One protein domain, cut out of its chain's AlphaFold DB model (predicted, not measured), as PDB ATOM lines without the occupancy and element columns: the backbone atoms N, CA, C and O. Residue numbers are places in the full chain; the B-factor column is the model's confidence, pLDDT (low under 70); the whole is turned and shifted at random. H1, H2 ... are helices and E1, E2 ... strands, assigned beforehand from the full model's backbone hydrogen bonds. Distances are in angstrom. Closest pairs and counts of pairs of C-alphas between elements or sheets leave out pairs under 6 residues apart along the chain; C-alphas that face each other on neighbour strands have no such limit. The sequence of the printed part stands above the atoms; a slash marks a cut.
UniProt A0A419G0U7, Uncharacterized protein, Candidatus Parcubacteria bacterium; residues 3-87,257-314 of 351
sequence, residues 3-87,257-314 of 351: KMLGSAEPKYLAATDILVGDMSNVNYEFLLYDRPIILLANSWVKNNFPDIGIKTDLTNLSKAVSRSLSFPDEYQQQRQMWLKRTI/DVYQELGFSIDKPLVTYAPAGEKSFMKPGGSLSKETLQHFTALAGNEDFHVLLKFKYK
ATOM      1  N   LYS A   3      51.775  10.155   2.500       97.12
ATOM      2  CA  LYS A   3      53.212  10.002   2.212       97.12
ATOM      3  C   LYS A   3      53.505  10.257   0.743       97.12
ATOM      4  O   LYS A   3      52.648  10.086  -0.121       97.12
ATOM      5  N   MET A   4      54.739  10.655   0.457       95.81
ATOM      6  CA  MET A   4      55.225  10.902  -0.894       95.81
ATOM      7  C   MET A   4      56.549  10.180  -1.100       95.81
ATOM      8  O   MET A   4      57.460  10.326  -0.290       95.81
ATOM      9  N   LEU A   5      56.677   9.437  -2.200       95.50
ATOM     10  CA  LEU A   5      57.938   8.796  -2.560       95.50
ATOM     11  C   LEU A   5      58.146   8.758  -4.068       95.50
ATOM     12  O   LEU A   5      57.205   8.762  -4.857       95.50
ATOM     13  N   GLY A   6      59.410   8.685  -4.469       93.69
ATOM     14  CA  GLY A   6      59.794   8.424  -5.846       93.69
ATOM     15  C   GLY A   6      60.491   7.079  -5.957       93.69
ATOM     16  O   GLY A   6      61.620   6.944  -5.488       93.69
ATOM     17  N   SER A   7      59.833   6.098  -6.572       92.31
ATOM     18  CA  SER A   7      60.367   4.747  -6.704       92.31
ATOM     19  C   SER A   7      59.782   3.986  -7.894       92.31
ATOM     20  O   SER A   7      58.593   4.086  -8.218       92.31
ATOM     21  N   ALA A   8      60.642   3.179  -8.516       87.94
ATOM     22  CA  ALA A   8      60.278   2.204  -9.539       87.94
ATOM     23  C   ALA A   8      59.958   0.818  -8.950       87.94
ATOM     24  O   ALA A   8      59.534  -0.062  -9.693       87.94
ATOM     25  N   GLU A   9      60.148   0.631  -7.640       92.56
ATOM     26  CA  GLU A   9      60.031  -0.676  -6.994       92.56
ATOM     27  C   GLU A   9      58.584  -1.209  -7.018       92.56
ATOM     28  O   GLU A   9      57.657  -0.475  -6.638       92.56
ATOM     29  N   PRO A  10      58.381  -2.485  -7.405       94.00
ATOM     30  CA  PRO A  10      57.077  -3.152  -7.424       94.00
ATOM     31  C   PRO A  10      56.323  -3.141  -6.090       94.00
ATOM     32  O   PRO A  10      55.101  -2.976  -6.078       94.00
ATOM     33  N   LYS A  11      57.048  -3.252  -4.966       96.69
ATOM     34  CA  LYS A  11      56.472  -3.446  -3.626       96.69
ATOM     35  C   LYS A  11      55.417  -2.421  -3.222       96.69
ATOM     36  O   LYS A  11      54.398  -2.791  -2.649       96.69
ATOM     37  N   TYR A  12      55.626  -1.145  -3.554       97.62
ATOM     38  CA  TYR A  12      54.698  -0.074  -3.179       97.62
ATOM     39  C   TYR A  12      53.378  -0.186  -3.938       97.62
ATOM     40  O   TYR A  12      52.312   0.076  -3.387       97.62
ATOM     41  N   LEU A  13      53.451  -0.599  -5.206       97.56
ATOM     42  CA  LEU A  13      52.256  -0.825  -5.998       97.56
ATOM     43  C   LEU A  13      51.532  -2.090  -5.506       97.56
ATOM     44  O   LEU A  13      50.319  -2.069  -5.362       97.56
ATOM     45  N   ALA A  14      52.266  -3.148  -5.148       98.06
ATOM     46  CA  ALA A  14      51.691  -4.373  -4.583       98.06
ATOM     47  C   ALA A  14      50.997  -4.167  -3.223       98.06
ATOM     48  O   ALA A  14      50.044  -4.873  -2.908       98.06
ATOM     49  N   ALA A  15      51.437  -3.194  -2.420       98.44
ATOM     50  CA  ALA A  15      50.800  -2.848  -1.146       98.44
ATOM     51  C   ALA A  15      49.534  -1.977  -1.288       98.44
ATOM     52  O   ALA A  15      48.857  -1.725  -0.296       98.44
ATOM     53  N   THR A  16      49.229  -1.491  -2.496       98.69
ATOM     54  CA  THR A  16      48.103  -0.584  -2.764       98.69
ATOM     55  C   THR A  16      46.777  -1.340  -2.823       98.69
ATOM     56  O   THR A  16      46.677  -2.342  -3.533       98.69
ATOM     57  N   ASP A  17      45.748  -0.820  -2.153       98.69
ATOM     58  CA  ASP A  17      44.382  -1.354  -2.212       98.69
ATOM     59  C   ASP A  17      43.563  -0.691  -3.327       98.69
ATOM     60  O   ASP A  17      42.849  -1.381  -4.046       98.69
ATOM     61  N   ILE A  18      43.719   0.623  -3.529       98.81
ATOM     62  CA  ILE A  18      43.089   1.371  -4.628       98.81
ATOM     63  C   ILE A  18      44.150   2.185  -5.363       98.81
ATOM     64  O   ILE A  18      44.837   3.013  -4.760       98.81
ATOM     65  N   LEU A  19      44.253   2.004  -6.678       98.81
ATOM     66  CA  LEU A  19      45.107   2.841  -7.513       98.81
ATOM     67  C   LEU A  19      44.308   4.013  -8.086       98.81
ATOM     68  O   LEU A  19      43.338   3.810  -8.809       98.81
ATOM     69  N   VAL A  20      44.772   5.237  -7.854       98.75
ATOM     70  CA  VAL A  20      44.373   6.414  -8.627       98.75
ATOM     71  C   VAL A  20      45.444   6.701  -9.676       98.75
ATOM     72  O   VAL A  20      46.598   6.997  -9.357       98.75
ATOM     73  N   GLY A  21      45.068   6.624 -10.942       98.12
ATOM     74  CA  GLY A  21      45.960   6.871 -12.065       98.12
ATOM     75  C   GLY A  21      45.344   7.792 -13.104       98.12
ATOM     76  O   GLY A  21      44.259   8.336 -12.930       98.12
ATOM     77  N   ASP A  22      46.070   7.982 -14.196       96.81
ATOM     78  CA  ASP A  22      45.686   8.844 -15.312       96.81
ATOM     79  C   ASP A  22      45.896   8.091 -16.633       96.81
ATOM     80  O   ASP A  22      45.362   7.001 -16.804       96.81
ATOM     81  N   MET A  23      46.710   8.595 -17.560       95.56
ATOM     82  CA  MET A  23      47.184   7.820 -18.707       95.56
ATOM     83  C   MET A  23      48.443   6.974 -18.426       95.56
ATOM     84  O   MET A  23      49.156   6.628 -19.365       95.56
ATOM     85  N   SER A  24      48.821   6.717 -17.176       95.12
ATOM     86  CA  SER A  24      50.060   6.001 -16.827       95.12
ATOM     87  C   SER A  24      50.040   4.514 -17.202       95.12
ATOM     88  O   SER A  24      49.014   3.849 -17.093       95.12
ATOM     89  N   ASN A  25      51.209   3.957 -17.549       94.88
ATOM     90  CA  ASN A  25      51.376   2.502 -17.723       94.88
ATOM     91  C   ASN A  25      51.162   1.731 -16.421       94.88
ATOM     92  O   ASN A  25      50.800   0.560 -16.465       94.88
ATOM     93  N   VAL A  26      51.327   2.406 -15.280       96.44
ATOM     94  CA  VAL A  26      51.088   1.833 -13.950       96.44
ATOM     95  C   VAL A  26      49.668   1.282 -13.820       96.44
ATOM     96  O   VAL A  26      49.480   0.284 -13.138       96.44
ATOM     97  N   ASN A  27      48.682   1.859 -14.516       97.88
ATOM     98  CA  ASN A  27      47.319   1.326 -14.519       97.88
ATOM     99  C   ASN A  27      47.267  -0.108 -15.053       97.88
ATOM    100  O   ASN A  27      46.590  -0.949 -14.476       97.88
ATOM    101  N   TYR A  28      48.009  -0.388 -16.127       97.69
ATOM    102  CA  TYR A  28      48.085  -1.717 -16.730       97.69
ATOM    103  C   TYR A  28      48.954  -2.675 -15.909       97.69
ATOM    104  O   TYR A  28      48.614  -3.848 -15.802       97.69
ATOM    105  N   GLU A  29      50.026  -2.182 -15.274       97.31
ATOM    106  CA  GLU A  29      50.793  -2.970 -14.294       97.31
ATOM    107  C   GLU A  29      49.891  -3.406 -13.123       97.31
ATOM    108  O   GLU A  29      49.954  -4.548 -12.675       97.31
ATOM    109  N   PHE A  30      49.010  -2.519 -12.652       98.31
ATOM    110  CA  PHE A  30      48.126  -2.769 -11.511       98.31
ATOM    111  C   PHE A  30      46.999  -3.764 -11.794       98.31
ATOM    112  O   PHE A  30      46.461  -4.357 -10.860       98.31
ATOM    113  N   LEU A  31      46.684  -4.012 -13.071       98.31
ATOM    114  CA  LEU A  31      45.731  -5.058 -13.453       98.31
ATOM    115  C   LEU A  31      46.166  -6.446 -12.962       98.31
ATOM    116  O   LEU A  31      45.309  -7.296 -12.744       98.31
ATOM    117  N   LEU A  32      47.468  -6.667 -12.726       97.81
ATOM    118  CA  LEU A  32      48.000  -7.920 -12.172       97.81
ATOM    119  C   LEU A  32      47.421  -8.283 -10.798       97.81
ATOM    120  O   LEU A  32      47.424  -9.457 -10.437       97.81
ATOM    121  N   TYR A  33      46.935  -7.301 -10.036       98.25
ATOM    122  CA  TYR A  33      46.357  -7.530  -8.708       98.25
ATOM    123  C   TYR A  33      44.839  -7.612  -8.708       98.25
ATOM    124  O   TYR A  33      44.267  -7.939  -7.675       98.25
ATOM    125  N   ASP A  34      44.205  -7.277  -9.835       98.19
ATOM    126  CA  ASP A  34      42.752  -7.193  -9.978       98.19
ATOM    127  C   ASP A  34      42.051  -6.357  -8.892       98.19
ATOM    128  O   ASP A  34      40.976  -6.692  -8.397       98.19
ATOM    129  N   ARG A  35      42.672  -5.237  -8.515       98.62
ATOM    130  CA  ARG A  35      42.163  -4.309  -7.497       98.62
ATOM    131  C   ARG A  35      41.513  -3.070  -8.116       98.62
ATOM    132  O   ARG A  35      41.769  -2.772  -9.287       98.62
ATOM    133  N   PRO A  36      40.699  -2.318  -7.351       98.81
ATOM    134  CA  PRO A  36      40.047  -1.113  -7.848       98.81
ATOM    135  C   PRO A  36      41.017  -0.079  -8.427       98.81
ATOM    136  O   PRO A  36      42.060   0.237  -7.848       98.81
ATOM    137  N   ILE A  37      40.615   0.490  -9.565       98.81
ATOM    138  CA  ILE A  37      41.302   1.594 -10.234       98.81
ATOM    139  C   ILE A  37      40.338   2.777 -10.323       98.81
ATOM    140  O   ILE A  37      39.166   2.623 -10.664       98.81
ATOM    141  N   ILE A  38      40.851   3.970 -10.058       98.81
ATOM    142  CA  ILE A  38      40.190   5.243 -10.315       98.81
ATOM    143  C   ILE A  38      41.040   5.995 -11.335       98.81
ATOM    144  O   ILE A  38      42.237   6.206 -11.144       98.81
ATOM    145  N   LEU A  39      40.424   6.409 -12.433       98.62
ATOM    146  CA  LEU A  39      41.060   7.178 -13.491       98.62
ATOM    147  C   LEU A  39      40.711   8.651 -13.297       98.62
ATOM    148  O   LEU A  39      39.571   9.062 -13.526       98.62
ATOM    149  N   LEU A  40      41.695   9.455 -12.895       98.25
ATOM    150  CA  LEU A  40      41.562  10.904 -12.824       98.25
ATOM    151  C   LEU A  40      41.528  11.468 -14.250       98.25
ATOM    152  O   LEU A  40      42.550  11.688 -14.904       98.25
ATOM    153  N   ALA A  41      40.314  11.623 -14.762       96.88
ATOM    154  CA  ALA A  41      40.039  11.679 -16.178       96.88
ATOM    155  C   ALA A  41      39.811  13.114 -16.664       96.88
ATOM    156  O   ALA A  41      38.745  13.707 -16.483       96.88
ATOM    157  N   ASN A  42      40.801  13.650 -17.378       96.50
ATOM    158  CA  ASN A  42      40.590  14.796 -18.260       96.50
ATOM    159  C   ASN A  42      39.870  14.360 -19.559       96.50
ATOM    160  O   ASN A  42      39.604  13.175 -19.763       96.50
ATOM    161  N   SER A  43      39.567  15.300 -20.463       96.81
ATOM    162  CA  SER A  43      38.871  14.993 -21.727       96.81
ATOM    163  C   SER A  43      39.556  13.901 -22.556       96.81
ATOM    164  O   SER A  43      38.883  13.053 -23.133       96.81
ATOM    165  N   TRP A  44      40.890  13.869 -22.574       96.00
ATOM    166  CA  TRP A  44      41.631  12.849 -23.304       96.00
ATOM    167  C   TRP A  44      41.448  11.465 -22.671       96.00
ATOM    168  O   TRP A  44      41.124  10.521 -23.383       96.00
ATOM    169  N   VAL A  45      41.589  11.340 -21.346       96.62
ATOM    170  CA  VAL A  45      41.414  10.054 -20.641       96.62
ATOM    171  C   VAL A  45      39.983   9.537 -20.792       96.62
ATOM    172  O   VAL A  45      39.796   8.346 -21.028       96.62
ATOM    173  N   LYS A  46      38.978  10.422 -20.723       96.69
ATOM    174  CA  LYS A  46      37.567  10.054 -20.925       96.69
ATOM    175  C   LYS A  46      37.345   9.380 -22.279       96.69
ATOM    176  O   LYS A  46      36.717   8.326 -22.318       96.69
ATOM    177  N   ASN A  47      37.924   9.949 -23.336       95.56
ATOM    178  CA  ASN A  47      37.684   9.527 -24.715       95.56
ATOM    179  C   ASN A  47      38.581   8.372 -25.181       95.56
ATOM    180  O   ASN A  47      38.201   7.643 -26.089       95.56
ATOM    181  N   ASN A  48      39.778   8.230 -24.608       94.12
ATOM    182  CA  ASN A  48      40.812   7.350 -25.161       94.12
ATOM    183  C   ASN A  48      41.208   6.200 -24.230       94.12
ATOM    184  O   ASN A  48      41.683   5.169 -24.704       94.12
ATOM    185  N   PHE A  49      41.062   6.365 -22.911       94.62
ATOM    186  CA  PHE A  49      41.479   5.353 -21.941       94.62
ATOM    187  C   PHE A  49      40.365   4.329 -21.703       94.62
ATOM    188  O   PHE A  49      39.198   4.721 -21.667       94.62
ATOM    189  N   PRO A  50      40.670   3.033 -21.533       95.06
ATOM    190  CA  PRO A  50      39.644   2.032 -21.289       95.06
ATOM    191  C   PRO A  50      38.947   2.196 -19.940       95.06
ATOM    192  O   PRO A  50      39.515   2.722 -18.983       95.06
ATOM    193  N   ASP A  51      37.727   1.670 -19.856       96.12
ATOM    194  CA  ASP A  51      36.924   1.626 -18.632       96.12
ATOM    195  C   ASP A  51      37.365   0.475 -17.714       96.12
ATOM    196  O   ASP A  51      36.633  -0.476 -17.476       96.12
ATOM    197  N   ILE A  52      38.601   0.544 -17.214       97.44
ATOM    198  CA  ILE A  52      39.161  -0.412 -16.234       97.44
ATOM    199  C   ILE A  52      38.867  -0.019 -14.775       97.44
ATOM    200  O   ILE A  52      39.396  -0.627 -13.845       97.44
ATOM    201  N   GLY A  53      38.074   1.033 -14.571       98.31
ATOM    202  CA  GLY A  53      37.825   1.648 -13.276       98.31
ATOM    203  C   GLY A  53      36.980   2.918 -13.382       98.31
ATOM    204  O   GLY A  53      36.640   3.360 -14.484       98.31
ATOM    205  N   ILE A  54      36.678   3.535 -12.239       98.62
ATOM    206  CA  ILE A  54      35.855   4.752 -12.176       98.62
ATOM    207  C   ILE A  54      36.613   5.918 -12.816       98.62
ATOM    208  O   ILE A  54      37.651   6.340 -12.309       98.62
ATOM    209  N   LYS A  55      36.080   6.492 -13.897       98.50
ATOM    210  CA  LYS A  55      36.579   7.750 -14.472       98.50
ATOM    211  C   LYS A  55      35.943   8.939 -13.756       98.50
ATOM    212  O   LYS A  55      34.730   9.114 -13.811       98.50
ATOM    213  N   THR A  56      36.755   9.778 -13.122       98.44
ATOM    214  CA  THR A  56      36.285  10.916 -12.313       98.44
ATOM    215  C   THR A  56      37.178  12.141 -12.474       98.44
ATOM    216  O   THR A  56      38.314  12.033 -12.924       98.44
ATOM    217  N   ASP A  57      36.685  13.316 -12.097       98.00
ATOM    218  CA  ASP A  57      37.493  14.516 -11.867       98.00
ATOM    219  C   ASP A  57      37.908  14.641 -10.386       98.00
ATOM    220  O   ASP A  57      37.598  13.779  -9.556       98.00
ATOM    221  N   LEU A  58      38.643  15.712 -10.057       97.50
ATOM    222  CA  LEU A  58      39.127  15.979  -8.698       97.50
ATOM    223  C   LEU A  58      37.989  16.235  -7.703       97.50
ATOM    224  O   LEU A  58      38.098  15.840  -6.543       97.50
ATOM    225  N   THR A  59      36.897  16.868  -8.144       97.38
ATOM    226  CA  THR A  59      35.772  17.226  -7.266       97.38
ATOM    227  C   THR A  59      35.006  15.989  -6.798       97.38
ATOM    228  O   THR A  59      34.536  15.954  -5.663       97.38
ATOM    229  N   ASN A  60      34.942  14.938  -7.621       98.12
ATOM    230  CA  ASN A  60      34.265  13.685  -7.287       98.12
ATOM    231  C   ASN A  60      35.204  12.569  -6.791       98.12
ATOM    232  O   ASN A  60      34.738  11.470  -6.480       98.12
ATOM    233  N   LEU A  61      36.509  12.835  -6.647       97.94
ATOM    234  CA  LEU A  61      37.503  11.824  -6.268       97.94
ATOM    235  C   LEU A  61      37.182  11.121  -4.936       97.94
ATOM    236  O   LEU A  61      37.264   9.899  -4.860       97.94
ATOM    237  N   SER A  62      36.763  11.862  -3.905       97.81
ATOM    238  CA  SER A  62      36.414  11.274  -2.595       97.81
ATOM    239  C   SER A  62      35.239  10.286  -2.688       97.81
ATOM    240  O   SER A  62      35.272   9.193  -2.115       97.81
ATOM    241  N   LYS A  63      34.227  10.621  -3.500       98.12
ATOM    242  CA  LYS A  63      33.085   9.732  -3.769       98.12
ATOM    243  C   LYS A  63      33.528   8.478  -4.522       98.12
ATOM    244  O   LYS A  63      33.083   7.383  -4.191       98.12
ATOM    245  N   ALA A  64      34.430   8.621  -5.496       98.50
ATOM    246  CA  ALA A  64      34.980   7.491  -6.243       98.50
ATOM    247  C   ALA A  64      35.798   6.536  -5.352       98.50
ATOM    248  O   ALA A  64      35.680   5.319  -5.502       98.50
ATOM    249  N   VAL A  65      36.577   7.066  -4.398       98.44
ATOM    250  CA  VAL A  65      37.296   6.255  -3.395       98.44
ATOM    251  C   VAL A  65      36.313   5.489  -2.518       98.44
ATOM    252  O   VAL A  65      36.409   4.269  -2.428       98.44
ATOM    253  N   SER A  66      35.320   6.176  -1.953       98.19
ATOM    254  CA  SER A  66      34.302   5.555  -1.092       98.19
ATOM    255  C   SER A  66      33.538   4.439  -1.820       98.19
ATOM    256  O   SER A  66      33.327   3.352  -1.279       98.19
ATOM    257  N   ARG A  67      33.186   4.670  -3.093       98.44
ATOM    258  CA  ARG A  67      32.548   3.670  -3.959       98.44
ATOM    259  C   ARG A  67      33.460   2.473  -4.228       98.44
ATOM    260  O   ARG A  67      32.999   1.347  -4.125       98.44
ATOM    261  N   SER A  68      34.741   2.706  -4.513       98.50
ATOM    262  CA  SER A  68      35.721   1.636  -4.760       98.50
ATOM    263  C   SER A  68      35.985   0.774  -3.522       98.50
ATOM    264  O   SER A  68      36.253  -0.414  -3.664       98.50
ATOM    265  N   LEU A  69      35.895   1.354  -2.320       97.75
ATOM    266  CA  LEU A  69      35.960   0.606  -1.060       97.75
ATOM    267  C   LEU A  69      34.707  -0.247  -0.836       97.75
ATOM    268  O   LEU A  69      34.810  -1.373  -0.364       97.75
ATOM    269  N   SER A  70      33.534   0.280  -1.194       98.31
ATOM    270  CA  SER A  70      32.248  -0.404  -0.995       98.31
ATOM    271  C   SER A  70      31.971  -1.482  -2.052       98.31
ATOM    272  O   SER A  70      31.321  -2.480  -1.760       98.31
ATOM    273  N   PHE A  71      32.461  -1.285  -3.279       98.50
ATOM    274  CA  PHE A  71      32.201  -2.141  -4.440       98.50
ATOM    275  C   PHE A  71      33.501  -2.426  -5.215       98.50
ATOM    276  O   PHE A  71      33.650  -1.995  -6.363       98.50
ATOM    277  N   PRO A  72      34.473  -3.141  -4.619       98.38
ATOM    278  CA  PRO A  72      35.797  -3.317  -5.226       98.38
ATOM    279  C   PRO A  72      35.777  -4.069  -6.574       98.38
ATOM    280  O   PRO A  72      36.635  -3.860  -7.447       98.38
ATOM    281  N   ASP A  73      34.753  -4.894  -6.783       98.50
ATOM    282  CA  ASP A  73      34.613  -5.745  -7.965       98.50
ATOM    283  C   ASP A  73      33.799  -5.107  -9.100       98.50
ATOM    284  O   ASP A  73      33.660  -5.712 -10.160       98.50
ATOM    285  N   GLU A  74      33.323  -3.862  -8.944       98.44
ATOM    286  CA  GLU A  74      32.464  -3.176  -9.931       98.44
ATOM    287  C   GLU A  74      33.030  -3.208 -11.365       98.44
ATOM    288  O   GLU A  74      32.283  -3.349 -12.330       98.44
ATOM    289  N   TYR A  75      34.357  -3.120 -11.504       98.56
ATOM    290  CA  TYR A  75      35.066  -3.128 -12.791       98.56
ATOM    291  C   TYR A  75      35.916  -4.388 -13.019       98.56
ATOM    292  O   TYR A  75      36.792  -4.398 -13.888       98.56
ATOM    293  N   GLN A  76      35.713  -5.452 -12.235       98.56
ATOM    294  CA  GLN A  76      36.553  -6.651 -12.279       98.56
ATOM    295  C   GLN A  76      36.601  -7.279 -13.678       98.56
ATOM    296  O   GLN A  76      37.676  -7.576 -14.200       98.56
ATOM    297  N   GLN A  77      35.448  -7.424 -14.336       98.50
ATOM    298  CA  GLN A  77      35.373  -8.026 -15.670       98.50
ATOM    299  C   GLN A  77      36.187  -7.234 -16.704       98.50
ATOM    300  O   GLN A  77      36.929  -7.816 -17.498       98.50
ATOM    301  N   GLN A  78      36.105  -5.902 -16.669       98.44
ATOM    302  CA  GLN A  78      36.851  -5.023 -17.565       98.44
ATOM    303  C   GLN A  78      38.351  -5.079 -17.266       98.44
ATOM    304  O   GLN A  78      39.147  -5.161 -18.204       98.44
ATOM    305  N   ARG A  79      38.750  -5.093 -15.986       98.38
ATOM    306  CA  ARG A  79      40.156  -5.263 -15.584       98.38
ATOM    307  C   ARG A  79      40.727  -6.583 -16.088       98.38
ATOM    308  O   ARG A  79      41.786  -6.577 -16.709       98.38
ATOM    309  N   GLN A  80      40.008  -7.689 -15.911       98.31
ATOM    310  CA  GLN A  80      40.430  -9.011 -16.379       98.31
ATOM    311  C   GLN A  80      40.505  -9.099 -17.905       98.31
ATOM    312  O   GLN A  80      41.458  -9.658 -18.456       98.31
ATOM    313  N   MET A  81      39.535  -8.514 -18.612       97.81
ATOM    314  CA  MET A  81      39.574  -8.420 -20.071       97.81
ATOM    315  C   MET A  81      40.815  -7.654 -20.543       97.81
ATOM    316  O   MET A  81      41.503  -8.103 -21.461       97.81
ATOM    317  N   TRP A  82      41.111  -6.506 -19.931       97.69
ATOM    318  CA  TRP A  82      42.272  -5.705 -20.304       97.69
ATOM    319  C   TRP A  82      43.589  -6.360 -19.905       97.69
ATOM    320  O   TRP A  82      44.500  -6.348 -20.726       97.69
ATOM    321  N   LEU A  83      43.663  -7.023 -18.748       97.50
ATOM    322  CA  LEU A  83      44.838  -7.787 -18.323       97.50
ATOM    323  C   LEU A  83      45.243  -8.802 -19.396       97.50
ATOM    324  O   LEU A  83      46.386  -8.787 -19.844       97.50
ATOM    325  N   LYS A  84      44.282  -9.608 -19.873       97.44
ATOM    326  CA  LYS A  84      44.496 -10.596 -20.947       97.44
ATOM    327  C   LYS A  84      44.969  -9.966 -22.261       97.44
ATOM    328  O   LYS A  84      45.638 -10.620 -23.046       97.44
ATOM    329  N   ARG A  85      44.607  -8.707 -22.529       97.19
ATOM    330  CA  ARG A  85      45.019  -7.993 -23.749       97.19
ATOM    331  C   ARG A  85      46.397  -7.348 -23.622       97.19
ATOM    332  O   ARG A  85      47.079  -7.167 -24.627       97.19
ATOM    333  N   THR A  86      46.781  -6.931 -22.422       96.62
ATOM    334  CA  THR A  86      47.976  -6.103 -22.210       96.62
ATOM    335  C   THR A  86      49.175  -6.902 -21.731       96.62
ATOM    336  O   THR A  86      50.301  -6.490 -21.994       96.62
ATOM    337  N   ILE A  87      48.951  -8.014 -21.025       97.31
ATOM    338  CA  ILE A  87      50.005  -8.836 -20.428       97.31
ATOM    339  C   ILE A  87      49.716 -10.314 -20.714       97.31
ATOM    340  O   ILE A  87      48.845 -10.925 -20.094       97.31
ATOM    341  N   ASP A 257      55.438  -4.747   5.542       98.44
ATOM    342  CA  ASP A 257      56.756  -4.114   5.430       98.44
ATOM    343  C   ASP A 257      56.653  -2.702   4.842       98.44
ATOM    344  O   ASP A 257      57.221  -1.753   5.380       98.44
ATOM    345  N   VAL A 258      55.877  -2.531   3.762       98.44
ATOM    346  CA  VAL A 258      55.636  -1.211   3.156       98.44
ATOM    347  C   VAL A 258      54.894  -0.289   4.121       98.44
ATOM    348  O   VAL A 258      55.220   0.895   4.210       98.44
ATOM    349  N   TYR A 259      53.902  -0.803   4.845       98.44
ATOM    350  CA  TYR A 259      53.158  -0.012   5.819       98.44
ATOM    351  C   TYR A 259      54.057   0.441   6.972       98.44
ATOM    352  O   TYR A 259      54.070   1.628   7.292       98.44
ATOM    353  N   GLN A 260      54.871  -0.458   7.526       98.31
ATOM    354  CA  GLN A 260      55.847  -0.132   8.563       98.31
ATOM    355  C   GLN A 260      56.865   0.904   8.070       98.31
ATOM    356  O   GLN A 260      57.089   1.906   8.747       98.31
ATOM    357  N   GLU A 261      57.433   0.710   6.875       98.00
ATOM    358  CA  GLU A 261      58.384   1.643   6.254       98.00
ATOM    359  C   GLU A 261      57.800   3.057   6.123       98.00
ATOM    360  O   GLU A 261      58.491   4.054   6.346       98.00
ATOM    361  N   LEU A 262      56.520   3.159   5.761       97.44
ATOM    362  CA  LEU A 262      55.850   4.435   5.527       97.44
ATOM    363  C   LEU A 262      55.198   5.024   6.790       97.44
ATOM    364  O   LEU A 262      54.796   6.193   6.769       97.44
ATOM    365  N   GLY A 263      55.142   4.274   7.893       97.81
ATOM    366  CA  GLY A 263      54.437   4.657   9.118       97.81
ATOM    367  C   GLY A 263      52.911   4.610   8.979       97.81
ATOM    368  O   GLY A 263      52.210   5.395   9.612       97.81
ATOM    369  N   PHE A 264      52.399   3.739   8.112       98.00
ATOM    370  CA  PHE A 264      50.976   3.470   7.948       98.00
ATOM    371  C   PHE A 264      50.509   2.359   8.890       98.00
ATOM    372  O   PHE A 264      51.251   1.433   9.208       98.00
ATOM    373  N   SER A 265      49.244   2.429   9.290       97.75
ATOM    374  CA  SER A 265      48.574   1.382  10.065       97.75
ATOM    375  C   SER A 265      47.845   0.399   9.147       97.75
ATOM    376  O   SER A 265      47.174   0.830   8.211       97.75
ATOM    377  N   ILE A 266      48.013  -0.908   9.387       97.50
ATOM    378  CA  ILE A 266      47.577  -2.003   8.491       97.50
ATOM    379  C   ILE A 266      46.056  -2.216   8.446       97.50
ATOM    380  O   ILE A 266      45.556  -2.863   7.531       97.50
ATOM    381  N   ASP A 267      45.331  -1.669   9.420       97.62
ATOM    382  CA  ASP A 267      43.867  -1.690   9.539       97.62
ATOM    383  C   ASP A 267      43.162  -0.795   8.510       97.62
ATOM    384  O   ASP A 267      41.972  -0.965   8.258       97.62
ATOM    385  N   LYS A 268      43.894   0.137   7.893       97.75
ATOM    386  CA  LYS A 268      43.353   1.095   6.928       97.75
ATOM    387  C   LYS A 268      43.817   0.776   5.505       97.75
ATOM    388  O   LYS A 268      45.006   0.494   5.285       97.75
ATOM    389  N   PRO A 269      42.923   0.850   4.506       98.31
ATOM    390  CA  PRO A 269      43.296   0.645   3.118       98.31
ATOM    391  C   PRO A 269      44.255   1.737   2.625       98.31
ATOM    392  O   PRO A 269      44.257   2.866   3.117       98.31
ATOM    393  N   LEU A 270      45.078   1.395   1.637       98.69
ATOM    394  CA  LEU A 270      46.012   2.310   0.989       98.69
ATOM    395  C   LEU A 270      45.501   2.748  -0.386       98.69
ATOM    396  O   LEU A 270      45.401   1.940  -1.313       98.69
ATOM    397  N   VAL A 271      45.271   4.051  -0.536       98.69
ATOM    398  CA  VAL A 271      44.993   4.706  -1.816       98.69
ATOM    399  C   VAL A 271      46.288   5.290  -2.379       98.69
ATOM    400  O   VAL A 271      46.869   6.216  -1.811       98.69
ATOM    401  N   THR A 272      46.747   4.785  -3.521       98.69
ATOM    402  CA  THR A 272      47.980   5.267  -4.159       98.69
ATOM    403  C   THR A 272      47.663   6.095  -5.390       98.69
ATOM    404  O   THR A 272      47.024   5.607  -6.311       98.69
ATOM    405  N   TYR A 273      48.173   7.323  -5.463       98.50
ATOM    406  CA  TYR A 273      48.196   8.119  -6.686       98.50
ATOM    407  C   TYR A 273      49.510   7.911  -7.442       98.50
ATOM    408  O   TYR A 273      50.582   8.198  -6.902       98.50
ATOM    409  N   ALA A 274      49.444   7.446  -8.694       97.62
ATOM    410  CA  ALA A 274      50.623   7.179  -9.525       97.62
ATOM    411  C   ALA A 274      50.491   7.756 -10.952       97.62
ATOM    412  O   ALA A 274      50.235   7.018 -11.911       97.62
ATOM    413  N   PRO A 275      50.689   9.076 -11.131       96.75
ATOM    414  CA  PRO A 275      50.448   9.736 -12.409       96.75
ATOM    415  C   PRO A 275      51.536   9.471 -13.450       96.75
ATOM    416  O   PRO A 275      52.716   9.288 -13.132       96.75
ATOM    417  N   ALA A 276      51.166   9.590 -14.725       93.94
ATOM    418  CA  ALA A 276      52.099   9.649 -15.844       93.94
ATOM    419  C   ALA A 276      52.974  10.913 -15.779       93.94
ATOM    420  O   ALA A 276      54.079  10.942 -16.333       93.94
ATOM    421  N   GLY A 277      52.488  11.963 -15.118       93.94
ATOM    422  CA  GLY A 277      53.126  13.266 -14.965       93.94
ATOM    423  C   GLY A 277      52.168  14.393 -15.335       93.94
ATOM    424  O   GLY A 277      50.953  14.213 -15.338       93.94
ATOM    425  N   GLU A 278      52.714  15.572 -15.620       93.81
ATOM    426  CA  GLU A 278      51.912  16.734 -16.012       93.81
ATOM    427  C   GLU A 278      51.381  16.589 -17.441       93.81
ATOM    428  O   GLU A 278      52.013  15.956 -18.302       93.81
ATOM    429  N   LYS A 279      50.232  17.222 -17.701       94.00
ATOM    430  CA  LYS A 279      49.656  17.300 -19.042       94.00
ATOM    431  C   LYS A 279      50.646  17.958 -20.003       94.00
ATOM    432  O   LYS A 279      51.116  19.068 -19.774       94.00
ATOM    433  N   SER A 280      50.949  17.278 -21.099       91.38
ATOM    434  CA  SER A 280      51.856  17.765 -22.144       91.38
ATOM    435  C   SER A 280      51.500  17.137 -23.488       91.38
ATOM    436  O   SER A 280      50.654  16.248 -23.536       91.38
ATOM    437  N   PHE A 281      52.168  17.547 -24.570       87.25
ATOM    438  CA  PHE A 281      52.027  16.881 -25.870       87.25
ATOM    439  C   PHE A 281      52.288  15.372 -25.757       87.25
ATOM    440  O   PHE A 281      51.450  14.577 -26.149       87.25
ATOM    441  N   MET A 282      53.387  14.967 -25.112       87.12
ATOM    442  CA  MET A 282      53.715  13.548 -24.902       87.12
ATOM    443  C   MET A 282      52.726  12.829 -23.972       87.12
ATOM    444  O   MET A 282      52.608  11.607 -24.013       87.12
ATOM    445  N   LYS A 283      52.046  13.575 -23.091       91.88
ATOM    446  CA  LYS A 283      51.161  13.036 -22.050       91.88
ATOM    447  C   LYS A 283      49.836  13.804 -22.005       91.88
ATOM    448  O   LYS A 283      49.583  14.525 -21.036       91.88
ATOM    449  N   PRO A 284      48.986  13.694 -23.036       94.38
ATOM    450  CA  PRO A 284      47.748  14.472 -23.128       94.38
ATOM    451  C   PRO A 284      46.745  14.147 -22.008       94.38
ATOM    452  O   PRO A 284      45.978  15.011 -21.586       94.38
ATOM    453  N   GLY A 285      46.791  12.924 -21.483       95.62
ATOM    454  CA  GLY A 285      46.036  12.461 -20.324       95.62
ATOM    455  C   GLY A 285      46.742  12.625 -18.975       95.62
ATOM    456  O   GLY A 285      46.257  12.062 -18.006       95.62
ATOM    457  N   GLY A 286      47.884  13.318 -18.892       96.38
ATOM    458  CA  GLY A 286      48.585  13.529 -17.620       96.38
ATOM    459  C   GLY A 286      47.763  14.382 -16.649       96.38
ATOM    460  O   GLY A 286      47.216  15.411 -17.056       96.38
ATOM    461  N   SER A 287      47.679  13.968 -15.384       97.00
ATOM    462  CA  SER A 287      46.868  14.646 -14.360       97.00
ATOM    463  C   SER A 287      47.674  15.338 -13.261       97.00
ATOM    464  O   SER A 287      47.091  15.988 -12.400       97.00
ATOM    465  N   LEU A 288      49.007  15.223 -13.232       95.62
ATOM    466  CA  LEU A 288      49.796  15.866 -12.179       95.62
ATOM    467  C   LEU A 288      49.701  17.395 -12.292       95.62
ATOM    468  O   LEU A 288      50.013  17.974 -13.330       95.62
ATOM    469  N   SER A 289      49.291  18.043 -11.205       94.69
ATOM    470  CA  SER A 289      49.228  19.498 -11.059       94.69
ATOM    471  C   SER A 289      49.322  19.873  -9.577       94.69
ATOM    472  O   SER A 289      49.132  19.020  -8.708       94.69
ATOM    473  N   LYS A 290      49.584  21.151  -9.268       94.00
ATOM    474  CA  LYS A 290      49.550  21.658  -7.883       94.00
ATOM    475  C   LYS A 290      48.187  21.411  -7.228       94.00
ATOM    476  O   LYS A 290      48.137  20.935  -6.101       94.00
ATOM    477  N   GLU A 291      47.114  21.687  -7.960       96.19
ATOM    478  CA  GLU A 291      45.730  21.468  -7.530       96.19
ATOM    479  C   GLU A 291      45.469  19.994  -7.193       96.19
ATOM    480  O   GLU A 291      44.954  19.684  -6.123       96.19
ATOM    481  N   THR A 292      45.930  19.067  -8.037       96.62
ATOM    482  CA  THR A 292      45.799  17.627  -7.770       96.62
ATOM    483  C   THR A 292      46.495  17.233  -6.471       96.62
ATOM    484  O   THR A 292      45.927  16.505  -5.661       96.62
ATOM    485  N   LEU A 293      47.711  17.737  -6.230       96.12
ATOM    486  CA  LEU A 293      48.431  17.467  -4.982       96.12
ATOM    487  C   LEU A 293      47.692  18.034  -3.761       96.12
ATOM    488  O   LEU A 293      47.613  17.356  -2.743       96.12
ATOM    489  N   GLN A 294      47.116  19.236  -3.867       95.44
ATOM    490  CA  GLN A 294      46.301  19.831  -2.801       95.44
ATOM    491  C   GLN A 294      45.053  18.991  -2.503       95.44
ATOM    492  O   GLN A 294      44.753  18.751  -1.335       95.44
ATOM    493  N   HIS A 295      44.379  18.482  -3.537       97.25
ATOM    494  CA  HIS A 295      43.236  17.583  -3.375       97.25
ATOM    495  C   HIS A 295      43.610  16.287  -2.658       97.25
ATOM    496  O   HIS A 295      42.888  15.874  -1.757       97.25
ATOM    497  N   PHE A 296      44.740  15.659  -2.994       97.12
ATOM    498  CA  PHE A 296      45.186  14.466  -2.269       97.12
ATOM    499  C   PHE A 296      45.598  14.762  -0.826       97.12
ATOM    500  O   PHE A 296      45.356  13.932   0.047       97.12
ATOM    501  N   THR A 297      46.178  15.934  -0.552       96.00
ATOM    502  CA  THR A 297      46.445  16.374   0.824       96.00
ATOM    503  C   THR A 297      45.153  16.517   1.621       96.00
ATOM    504  O   THR A 297      45.082  16.010   2.735       96.00
ATOM    505  N   ALA A 298      44.120  17.139   1.044       96.19
ATOM    506  CA  ALA A 298      42.806  17.239   1.678       96.19
ATOM    507  C   ALA A 298      42.162  15.856   1.873       96.19
ATOM    508  O   ALA A 298      41.665  15.549   2.952       96.19
ATOM    509  N   LEU A 299      42.236  14.992   0.856       95.31
ATOM    510  CA  LEU A 299      41.712  13.628   0.892       95.31
ATOM    511  C   LEU A 299      42.373  12.784   1.995       95.31
ATOM    512  O   LEU A 299      41.700  11.998   2.649       95.31
ATOM    513  N   ALA A 300      43.671  12.971   2.238       94.88
ATOM    514  CA  ALA A 300      44.419  12.255   3.271       94.88
ATOM    515  C   ALA A 300      44.088  12.674   4.714       94.88
ATOM    516  O   ALA A 300      44.584  12.026   5.647       94.88
ATOM    517  N   GLY A 301      43.322  13.761   4.876       92.06
ATOM    518  CA  GLY A 301      42.707  14.170   6.137       92.06
ATOM    519  C   GLY A 301      41.488  13.326   6.513       92.06
ATOM    520  O   GLY A 301      41.065  13.383   7.661       92.06
ATOM    521  N   ASN A 302      40.951  12.518   5.589       86.69
ATOM    522  CA  ASN A 302      40.015  11.457   5.942       86.69
ATOM    523  C   ASN A 302      40.775  10.350   6.702       86.69
ATOM    524  O   ASN A 302      41.830   9.887   6.262       86.69
ATOM    525  N   GLU A 303      40.252   9.947   7.858       89.12
ATOM    526  CA  GLU A 303      40.859   8.929   8.710       89.12
ATOM    527  C   GLU A 303      40.593   7.491   8.248       89.12
ATOM    528  O   GLU A 303      41.229   6.581   8.774       89.12
ATOM    529  N   ASP A 304      39.737   7.274   7.251       95.38
ATOM    530  CA  ASP A 304      39.326   5.946   6.787       95.38
ATOM    531  C   ASP A 304      40.405   5.221   5.969       95.38
ATOM    532  O   ASP A 304      40.337   4.008   5.797       95.38
ATOM    533  N   PHE A 305      41.404   5.934   5.436       97.69
ATOM    534  CA  PHE A 305      42.436   5.351   4.575       97.69
ATOM    535  C   PHE A 305      43.760   6.129   4.598       97.69
ATOM    536  O   PHE A 305      43.857   7.285   5.024       97.69
ATOM    537  N   HIS A 306      44.820   5.488   4.109       98.31
ATOM    538  CA  HIS A 306      46.109   6.134   3.851       98.31
ATOM    539  C   HIS A 306      46.206   6.596   2.403       98.31
ATOM    540  O   HIS A 306      45.623   5.994   1.504       98.31
ATOM    541  N   VAL A 307      46.990   7.649   2.168       98.31
ATOM    542  CA  VAL A 307      47.270   8.172   0.828       98.31
ATOM    543  C   VAL A 307      48.768   8.113   0.550       98.31
ATOM    544  O   VAL A 307      49.577   8.675   1.292       98.31
ATOM    545  N   LEU A 308      49.143   7.484  -0.563       98.19
ATOM    546  CA  LEU A 308      50.511   7.466  -1.069       98.19
ATOM    547  C   LEU A 308      50.605   8.168  -2.425       98.19
ATOM    548  O   LEU A 308      50.008   7.745  -3.408       98.19
ATOM    549  N   LEU A 309      51.433   9.204  -2.512       97.56
ATOM    550  CA  LEU A 309      51.810   9.834  -3.774       97.56
ATOM    551  C   LEU A 309      53.082   9.161  -4.307       97.56
ATOM    552  O   LEU A 309      54.190   9.446  -3.838       97.56
ATOM    553  N   LYS A 310      52.930   8.248  -5.273       96.62
ATOM    554  CA  LYS A 310      54.026   7.466  -5.859       96.62
ATOM    555  C   LYS A 310      54.467   8.058  -7.197       96.62
ATOM    556  O   LYS A 310      53.783   7.949  -8.211       96.62
ATOM    557  N   PHE A 311      55.684   8.584  -7.238       94.31
ATOM    558  CA  PHE A 311      56.314   9.082  -8.459       94.31
ATOM    559  C   PHE A 311      57.306   8.079  -9.053       94.31
ATOM    560  O   PHE A 311      57.879   7.249  -8.349       94.31
ATOM    561  N   LYS A 312      57.550   8.180 -10.366       86.88
ATOM    562  CA  LYS A 312      58.512   7.325 -11.089       86.88
ATOM    563  C   LYS A 312      59.956   7.504 -10.602       86.88
ATOM    564  O   LYS A 312      60.717   6.544 -10.568       86.88
ATOM    565  N   TYR A 313      60.329   8.727 -10.232       84.06
ATOM    566  CA  TYR A 313      61.680   9.086  -9.804       84.06
ATOM    567  C   TYR A 313      61.630   9.819  -8.472       84.06
ATOM    568  O   TYR A 313      60.643  10.503  -8.191       84.06
ATOM    569  N   LYS A 314      62.704   9.712  -7.676       79.38
ATOM    570  CA  LYS A 314      62.898  10.569  -6.499       79.38
ATOM    571  C   LYS A 314      62.776  12.022  -6.951       79.38
ATOM    572  O   LYS A 314      63.552  12.471  -7.795       79.38
TER     573      LYS A 314
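AT A GLANCE: This is residues 3 to 87 and 257 to 314 of the 351 residues of an uncharacterized protein of Candidatus Parcubacteria bacterium (UniProt A0A419G0U7). A strongly twisted sheet of six parallel strands runs through the middle of a rounded body, with H4 and H7 over one face and H2 over the other, and H5 packs on H2, off the sheet. The short helices H1, H3 and H6 only graze the sheet, and a long unnamed stretch, residues 274 to 289, joins E5 to H7. The printed part has 143 residues with seven named helices and six named strands, in the order E1 H1 E2 H2 E3 H3 E4 H4 H5 H6 E5 H7 E6; the class is mixed. It is compact, with a radius of gyration of the C-alphas of 14.0 A and spans of 37 by 32 by 29 A.

HOW THE PARTS SIT: Strand beside strand, the parallel sheet runs E1 (residues 3 to 6), E6 (306 to 311), E5 (270 to 273), E2 (18 to 21), E3 (37 to 40), E4 (54 to 56). Within hydrogen-bond range are N 309 and O 3, 2.8 A; N 271 and O 306, 2.8 A; N 20 and O 272, 2.8 A; N 38 and O 19, 2.8 A; N 39 and O 54, 2.8 A. H4, residues 61 to 70, lies over E3 at a height over the sheet of 8.4 A; their closest C-alphas, Ile 38 and Ala 64, are 7.0 A apart. On the same face H7, residues 290 to 299, lies only just over E5, with 4 C-alphas falling on E5 and 2 on E6, at a height of 9.3 A. H2, residues 26 to 33, lies over E2 on the opposite face, at 9.5 A. H5, residues 76 to 86, touches H2 at a steep tilt of 65 degrees, opposite ways, closest at the C-alphas of Leu 31 and Leu 83, 5.7 A. H1 (10 to 14), H3 (43 to 48) and H6 (257 to 262) only graze the sheet. E2, H2, E3; E3, H3, E4; and E5, H7, E6 are strand-helix-strand units, parallel neighbours with a helix between; E1, H1, E2 is a split one, with E6 and E5 between its strands; the crossovers are right-handed. Every O i to N i+4 pair is within hydrogen-bond range in H1, H3, H4, H5, H6 and H7, and 2 of 4 in H2.

IN THESE COORDINATES: E1 begins at C-alpha 3 (53.212, 10.002, 2.212), and E6, 16.3 A long, ends at C-alpha 311 (56.314, 9.082, -8.459). H5 measures 15.1 A, H4 14.3 A and H7 14.2 A.

THE WHOLE: The farthest C-alphas, Asp 267 and Phe 281, are 40.8 A apart. Residues 88 to 256 are not printed; C-alphas 87 and 257 are 27.1 A apart across the cut. The link from E5 to H7 is long. Mean pLDDT of the printed part is 96.4, and no printed residue is under 70.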